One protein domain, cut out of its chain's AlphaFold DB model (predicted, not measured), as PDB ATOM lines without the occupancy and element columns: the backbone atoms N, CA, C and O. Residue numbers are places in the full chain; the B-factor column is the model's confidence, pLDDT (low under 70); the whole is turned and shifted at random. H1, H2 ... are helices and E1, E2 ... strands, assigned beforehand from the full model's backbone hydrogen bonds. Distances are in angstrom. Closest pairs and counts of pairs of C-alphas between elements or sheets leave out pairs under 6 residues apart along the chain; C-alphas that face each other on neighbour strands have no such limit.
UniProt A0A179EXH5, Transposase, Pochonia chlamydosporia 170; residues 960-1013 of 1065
ATOM      1  N   PHE A 960     -53.284  57.080 -36.274       48.81
ATOM      2  CA  PHE A 960     -51.989  57.322 -35.613       48.81
ATOM      3  C   PHE A 960     -51.024  56.126 -35.670       48.81
ATOM      4  O   PHE A 960     -49.820  56.287 -35.466       48.81
ATOM      5  N   THR A 961     -51.514  54.934 -36.020       48.69
ATOM      6  CA  THR A 961     -50.664  53.766 -36.317       48.69
ATOM      7  C   THR A 961     -50.369  53.583 -37.810       48.69
ATOM      8  O   THR A 961     -49.562  52.720 -38.167       48.69
ATOM      9  N   ALA A 962     -50.939  54.423 -38.685       59.41
ATOM     10  CA  ALA A 962     -50.755  54.337 -40.130       59.41
ATOM     11  C   ALA A 962     -49.270  54.407 -40.533       59.41
ATOM     12  O   ALA A 962     -48.502  55.253 -40.063       59.41
ATOM     13  N   GLN A 963     -48.865  53.520 -41.449       61.25
ATOM     14  CA  GLN A 963     -47.457  53.293 -41.803       61.25
ATOM     15  C   GLN A 963     -46.745  54.566 -42.301       61.25
ATOM     16  O   GLN A 963     -45.543  54.728 -42.091       61.25
ATOM     17  N   GLU A 964     -47.482  55.477 -42.934       60.12
ATOM     18  CA  GLU A 964     -46.973  56.746 -43.462       60.12
ATOM     19  C   GLU A 964     -46.701  57.775 -42.360       60.12
ATOM     20  O   GLU A 964     -45.638  58.393 -42.364       60.12
ATOM     21  N   TYR A 965     -47.586  57.894 -41.362       67.25
ATOM     22  CA  TYR A 965     -47.367  58.756 -40.193       67.25
ATOM     23  C   TYR A 965     -46.131  58.306 -39.403       67.25
ATOM     24  O   TYR A 965     -45.267  59.119 -39.071       67.25
ATOM     25  N   ARG A 966     -45.987  56.991 -39.184       74.75
ATOM     26  CA  ARG A 966     -44.819  56.425 -38.488       74.75
ATOM     27  C   ARG A 966     -43.514  56.700 -39.247       74.75
ATOM     28  O   ARG A 966     -42.537  57.105 -38.625       74.75
ATOM     29  N   ARG A 967     -43.511  56.589 -40.587       70.38
ATOM     30  CA  ARG A 967     -42.372  57.005 -41.438       70.38
ATOM     31  C   ARG A 967     -42.073  58.503 -41.323       70.38
ATOM     32  O   ARG A 967     -40.911  58.860 -41.157       70.38
ATOM     33  N   ALA A 968     -43.091  59.362 -41.391       66.69
ATOM     34  CA  ALA A 968     -42.928  60.817 -41.335       66.69
ATOM     35  C   ALA A 968     -42.367  61.311 -39.987       66.69
ATOM     36  O   ALA A 968     -41.608  62.276 -39.959       66.69
ATOM     37  N   MET A 969     -42.704  60.627 -38.889       59.94
ATOM     38  CA  MET A 969     -42.239  60.944 -37.533       59.94
ATOM     39  C   MET A 969     -40.965  60.184 -37.111       59.94
ATOM     40  O   MET A 969     -40.529  60.325 -35.972       59.94
ATOM     41  N   GLY A 970     -40.372  59.359 -37.987       68.44
ATOM     42  CA  GLY A 970     -39.185  58.551 -37.666       68.44
ATOM     43  C   GLY A 970     -39.424  57.415 -36.657       68.44
ATOM     44  O   GLY A 970     -38.472  56.899 -36.073       68.44
ATOM     45  N   LEU A 971     -40.680  57.019 -36.435       74.69
ATOM     46  CA  LEU A 971     -41.064  56.024 -35.432       74.69
ATOM     47  C   LEU A 971     -40.977  54.584 -35.982       74.69
ATOM     48  O   LEU A 971     -41.360  54.337 -37.131       74.69
ATOM     49  N   PRO A 972     -40.544  53.591 -35.175       76.12
ATOM     50  CA  PRO A 972     -40.490  52.192 -35.600       76.12
ATOM     51  C   PRO A 972     -41.853  51.673 -36.070       76.12
ATOM     52  O   PRO A 972     -42.861  51.835 -35.381       76.12
ATOM     53  N   LEU A 973     -41.890  51.017 -37.235       74.12
ATOM     54  CA  LEU A 973     -43.141  50.555 -37.858       74.12
ATOM     55  C   LEU A 973     -43.878  49.479 -37.048       74.12
ATOM     56  O   LEU A 973     -45.091  49.354 -37.181       74.12
ATOM     57  N   ARG A 974     -43.147  48.717 -36.229       74.56
ATOM     58  CA  ARG A 974     -43.642  47.853 -35.149       74.56
ATOM     59  C   ARG A 974     -42.585  47.817 -34.050       74.56
ATOM     60  O   ARG A 974     -41.397  47.955 -34.346       74.56
ATOM     61  N   TYR A 975     -43.004  47.580 -32.813       80.00
ATOM     62  CA  TYR A 975     -42.097  47.174 -31.741       80.00
ATOM     63  C   TYR A 975     -41.913  45.651 -31.695       80.00
ATOM     64  O   TYR A 975     -42.607  44.902 -32.390       80.00
ATOM     65  N   ASP A 976     -40.931  45.200 -30.918       77.44
ATOM     66  CA  ASP A 976     -40.591  43.792 -30.737       77.44
ATOM     67  C   ASP A 976     -41.440  43.128 -29.630       77.44
ATOM     68  O   ASP A 976     -42.173  43.788 -28.886       77.44
ATOM     69  N   ARG A 977     -41.332  41.801 -29.490       76.06
ATOM     70  CA  ARG A 977     -42.146  41.032 -28.533       76.06
ATOM     71  C   ARG A 977     -41.839  41.361 -27.064       76.06
ATOM     72  O   ARG A 977     -42.749  41.252 -26.246       76.06
ATOM     73  N   THR A 978     -40.616  41.777 -26.726       75.50
ATOM     74  CA  THR A 978     -40.252  42.175 -25.354       75.50
ATOM     75  C   THR A 978     -40.800  43.557 -25.006       75.50
ATOM     76  O   THR A 978     -41.374  43.701 -23.932       75.50
ATOM     77  N   SER A 979     -40.764  44.529 -25.931       79.88
ATOM     78  CA  SER A 979     -41.428  45.832 -25.739       79.88
ATOM     79  C   SER A 979     -42.928  45.680 -25.457       79.88
ATOM     80  O   SER A 979     -43.447  46.332 -24.555       79.88
ATOM     81  N   TYR A 980     -43.634  44.803 -26.185       81.25
ATOM     82  CA  TYR A 980     -45.055  44.544 -25.913       81.25
ATOM     83  C   TYR A 980     -45.282  43.802 -24.589       81.25
ATOM     84  O   TYR A 980     -46.227  44.121 -23.873       81.25
ATOM     85  N   ALA A 981     -44.428  42.834 -24.239       78.12
ATOM     86  CA  ALA A 981     -44.527  42.133 -22.958       78.12
ATOM     87  C   ALA A 981     -44.286  43.070 -21.761       78.12
ATOM     88  O   ALA A 981     -44.954  42.928 -20.744       78.12
ATOM     89  N   TRP A 982     -43.384  44.047 -21.907       80.94
ATOM     90  CA  TRP A 982     -43.094  45.068 -20.898       80.94
ATOM     91  C   TRP A 982     -44.289  45.997 -20.628       80.94
ATOM     92  O   TRP A 982     -44.546  46.331 -19.476       80.94
ATOM     93  N   CYS A 983     -45.075  46.352 -21.652       70.88
ATOM     94  CA  CYS A 983     -46.321  47.103 -21.450       70.88
ATOM     95  C   CYS A 983     -47.342  46.343 -20.591       70.88
ATOM     96  O   CYS A 983     -48.007  46.945 -19.755       70.88
ATOM     97  N   LEU A 984     -47.467  45.027 -20.794       74.12
ATOM     98  CA  LEU A 984     -48.435  44.171 -20.093       74.12
ATOM     99  C   LEU A 984     -47.951  43.698 -18.712       74.12
ATOM    100  O   LEU A 984     -48.590  42.828 -18.110       74.12
ATOM    101  N   ASP A 985     -46.827  44.229 -18.227       75.75
ATOM    102  CA  ASP A 985     -46.391  44.012 -16.852       75.75
ATOM    103  C   ASP A 985     -47.270  44.814 -15.878       75.75
ATOM    104  O   ASP A 985     -47.856  45.849 -16.226       75.75
ATOM    105  N   ASP A 986     -47.391  44.306 -14.655       46.97
ATOM    106  CA  ASP A 986     -48.431  44.732 -13.704       46.97
ATOM    107  C   ASP A 986     -48.229  46.183 -13.216       46.97
ATOM    108  O   ASP A 986     -49.179  46.856 -12.828       46.97
ATOM    109  N   GLU A 987     -46.997  46.696 -13.312       55.31
ATOM    110  CA  GLU A 987     -46.631  48.071 -12.958       55.31
ATOM    111  C   GLU A 987     -46.811  49.100 -14.103       55.31
ATOM    112  O   GLU A 987     -46.526  50.274 -13.870       55.31
ATOM    113  N   GLN A 988     -47.214  48.721 -15.334       60.44
ATOM    114  CA  GLN A 988     -47.234  49.637 -16.506       60.44
ATOM    115  C   GLN A 988     -48.608  49.832 -17.179       60.44
ATOM    116  O   GLN A 988     -49.116  50.954 -17.180       60.44
ATOM    117  N   MET A 989     -49.216  48.787 -17.759       69.94
ATOM    118  CA  MET A 989     -50.586  48.841 -18.324       69.94
ATOM    119  C   MET A 989     -51.500  47.706 -17.830       69.94
ATOM    120  O   MET A 989     -52.694  47.696 -18.146       69.94
ATOM    121  N   SER A 990     -50.955  46.747 -17.070       65.62
ATOM    122  CA  SER A 990     -51.577  45.454 -16.743       65.62
ATOM    123  C   SER A 990     -51.969  44.620 -17.980       65.62
ATOM    124  O   SER A 990     -51.896  45.061 -19.130       65.62
ATOM    125  N   ARG A 991     -52.406  43.376 -17.759       71.19
ATOM    126  CA  ARG A 991     -52.757  42.450 -18.852       71.19
ATOM    127  C   ARG A 991     -54.095  42.736 -19.536       71.19
ATOM    128  O   ARG A 991     -54.297  42.259 -20.650       71.19
ATOM    129  N   LEU A 992     -55.005  43.472 -18.892       72.69
ATOM    130  CA  LEU A 992     -56.361  43.709 -19.395       72.69
ATOM    131  C   LEU A 992     -56.728  45.193 -19.312       72.69
ATOM    132  O   LEU A 992     -56.794  45.771 -18.229       72.69
ATOM    133  N   CYS A 993     -57.049  45.777 -20.463       68.38
ATOM    134  CA  CYS A 993     -57.692  47.079 -20.560       68.38
ATOM    135  C   CYS A 993     -59.084  46.998 -19.914       68.38
ATOM    136  O   CYS A 993     -59.890  46.133 -20.273       68.38
ATOM    137  N   THR A 994     -59.380  47.889 -18.968       65.38
ATOM    138  CA  THR A 994     -60.732  48.027 -18.409       65.38
ATOM    139  C   THR A 994     -61.450  49.128 -19.176       65.38
ATOM    140  O   THR A 994     -61.016  50.271 -19.163       65.38
ATOM    141  N   THR A 995     -62.532  48.775 -19.864       64.00
ATOM    142  CA  THR A 995     -63.373  49.705 -20.630       64.00
ATOM    143  C   THR A 995     -64.779  49.789 -20.042       64.00
ATOM    144  O   THR A 995     -65.188  48.927 -19.264       64.00
ATOM    145  N   THR A 996     -65.549  50.792 -20.465       49.25
ATOM    146  CA  THR A 996     -66.959  51.018 -20.085       49.25
ATOM    147  C   THR A 996     -67.889  49.820 -20.319       49.25
ATOM    148  O   THR A 996     -68.948  49.748 -19.705       49.25
ATOM    149  N   THR A 997     -67.504  48.868 -21.174       57.28
ATOM    150  CA  THR A 997     -68.256  47.637 -21.477       57.28
ATOM    151  C   THR A 997     -67.651  46.362 -20.872       57.28
ATOM    152  O   THR A 997     -68.136  45.268 -21.152       57.28
ATOM    153  N   GLY A 998     -66.602  46.471 -20.044       67.88
ATOM    154  CA  GLY A 998     -65.931  45.338 -19.394       67.88
ATOM    155  C   GLY A 998     -64.412  45.308 -19.596       67.88
ATOM    156  O   GLY A 998     -63.809  46.239 -20.135       67.88
ATOM    157  N   LYS A 999     -63.774  44.217 -19.150       77.06
ATOM    158  CA  LYS A 999     -62.323  43.993 -19.289       77.06
ATOM    159  C   LYS A 999     -62.004  43.210 -20.564       77.06
ATOM    160  O   LYS A 999     -62.608  42.170 -20.808       77.06
ATOM    161  N   ARG A1000     -61.026  43.682 -21.342       79.62
ATOM    162  CA  ARG A1000     -60.547  43.055 -22.589       79.62
ATOM    163  C   ARG A1000     -59.025  43.104 -22.695       79.62
ATOM    164  O   ARG A1000     -58.375  43.867 -21.990       79.62
ATOM    165  N   GLU A1001     -58.446  42.344 -23.616       74.38
ATOM    166  CA  GLU A1001     -57.027  42.495 -23.951       74.38
ATOM    167  C   GLU A1001     -56.751  43.822 -24.691       74.38
ATOM    168  O   GLU A1001     -57.620  44.395 -25.366       74.38
ATOM    169  N   TRP A1002     -55.522  44.324 -24.545       79.19
ATOM    170  CA  TRP A1002     -55.018  45.486 -25.279       79.19
ATOM    171  C   TRP A1002     -54.736  45.128 -26.746       79.19
ATOM    172  O   TRP A1002     -54.144  44.086 -27.039       79.19
ATOM    173  N   THR A1003     -55.107  46.003 -27.683       80.06
ATOM    174  CA  THR A1003     -54.703  45.856 -29.092       80.06
ATOM    175  C   THR A1003     -53.241  46.267 -29.281       80.06
ATOM    176  O   THR A1003     -52.701  47.085 -28.532       80.06
ATOM    177  N   LYS A1004     -52.570  45.736 -30.310       75.19
ATOM    178  CA  LYS A1004     -51.155  46.068 -30.576       75.19
ATOM    179  C   LYS A1004     -50.985  47.540 -30.934       75.19
ATOM    180  O   LYS A1004     -49.944  48.126 -30.665       75.19
ATOM    181  N   GLU A1005     -52.022  48.127 -31.505       75.56
ATOM    182  CA  GLU A1005     -52.126  49.509 -31.934       75.56
ATOM    183  C   GLU A1005     -52.165  50.459 -30.722       75.56
ATOM    184  O   GLU A1005     -51.411  51.434 -30.684       75.56
ATOM    185  N   GLU A1006     -52.935  50.115 -29.682       78.00
ATOM    186  CA  GLU A1006     -52.931  50.806 -28.382       78.00
ATOM    187  C   GLU A1006     -51.565  50.688 -27.683       78.00
ATOM    188  O   GLU A1006     -51.004  51.682 -27.214       78.00
ATOM    189  N   MET A1007     -50.974  49.488 -27.687       81.00
ATOM    190  CA  MET A1007     -49.659  49.238 -27.080       81.00
ATOM    191  C   MET A1007     -48.517  49.966 -27.811       81.00
ATOM    192  O   MET A1007     -47.584  50.443 -27.166       81.00
ATOM    193  N   MET A1008     -48.577  50.078 -29.146       79.31
ATOM    194  CA  MET A1008     -47.622  50.874 -29.929       79.31
ATOM    195  C   MET A1008     -47.704  52.354 -29.547       79.31
ATOM    196  O   MET A1008     -46.666  52.950 -29.271       79.31
ATOM    197  N   ALA A1009     -48.913  52.918 -29.449       74.62
ATOM    198  CA  ALA A1009     -49.106  54.318 -29.069       74.62
ATOM    199  C   ALA A1009     -48.601  54.627 -27.644       74.62
ATOM    200  O   ALA A1009     -47.972  55.664 -27.426       74.62
ATOM    201  N   TYR A1010     -48.796  53.713 -26.682       73.94
ATOM    202  CA  TYR A1010     -48.220  53.844 -25.335       73.94
ATOM    203  C   TYR A1010     -46.681  53.809 -25.352       73.94
ATOM    204  O   TYR A1010     -46.027  54.607 -24.676       73.94
ATOM    205  N   LEU A1011     -46.079  52.926 -26.160       77.94
ATOM    206  CA  LEU A1011     -44.622  52.850 -26.331       77.94
ATOM    207  C   LEU A1011     -44.042  54.100 -27.008       77.94
ATOM    208  O   LEU A1011     -42.973  54.557 -26.596       77.94
ATOM    209  N   ASP A1012     -44.739  54.669 -27.996       78.19
ATOM    210  CA  ASP A1012     -44.359  55.935 -28.637       78.19
ATOM    211  C   ASP A1012     -44.378  57.085 -27.618       78.19
ATOM    212  O   ASP A1012     -43.387  57.804 -27.477       78.19
ATOM    213  N   TRP A1013     -45.470  57.222 -26.853       64.56
ATOM    214  CA  TRP A1013     -45.622  58.244 -25.810       64.56
ATOM    215  C   TRP A1013     -44.547  58.119 -24.722       64.56
ATOM    216  O   TRP A1013     -43.881  59.098 -24.379       64.56
TER     217      TRP A1013
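This is residues 960 to 1013 of the 1065 residues of the protein "Transposase" of Pochonia chlamydosporia 170 (UniProt A0A179EXH5). A small hairpin of two strands, E1 and E2, makes one end of the long axis, a pair of short helices, H2 and H3, set at a steep angle, makes the middle, and a third short helix, H1, makes the other end. H3 is nearest to the mean of the C-alphas, and loops join these parts with few contacts between them. The printed part has 54 residues, with three named helices and two named strands in the order H1, H2, E1, E2, H3; the sheet, of order E1 - E2, is antiparallel and the class is mixed, helices and strands. The whole is only just loose, close to compact, with a radius of gyration of the C-alphas of 12.2 A and spans of 35 by 24 by 15 A.

E1, residues 993 to 995, and E2, residues 998 to 1000, form a hairpin with a tight link of 2 residues. They are antiparallel, with 151 degrees between their directions. The C-alphas of Thr 994 and Lys 999 face each other at 4.4 A. N 993 and O 1000 are within hydrogen-bond range at 2.8 A, as are N 998 and O 995 at 2.9 A. A tight link of 3 residues leads from E2 to H3, residues 1004 to 1013. H3 touches H2, residues 977 to 983; their closest C-alphas are those of Tyr 980 and Met 1007, 6.7 A apart. Their lines stand at a steep tilt of 69 degrees, only just short of about perpendicular, and they run the same way. H1, residues 963 to 968, touches no helix; it is apart from H2, H3, E1 and E2. In H1, H2 and H3 every O i to N i+4 pair is within hydrogen-bond range.

E1 is 6.3 A from first to last C-alpha and E2 is 6.7 A. H3 is the longest helix, 14.2 A, and ends with C-alpha 1013 at (-45.622, 58.244, -25.810). H2 measures 10.2 A, with C-alpha 977 at (-42.146, 41.032, -28.533). H1 measures 8.8 A and begins with C-alpha 963 at (-47.457, 53.293, -41.803).

The two C-alphas farthest apart are those of Ala 968 and Gly 998, 35.4 A. The C-alphas of Phe 960 and Trp 1013, the first and last printed, are 11.7 A apart. The printed part has no cut, and no link is long; those from H1 to H2, 8 residues, and from H2 to E1, 9 residues, are short but not tight. The mean pLDDT of the printed part is 70.3. It is under 70 at 21 residues: 960 to 965, 968 to 970, 986 to 990, 993 to 998 and 1013.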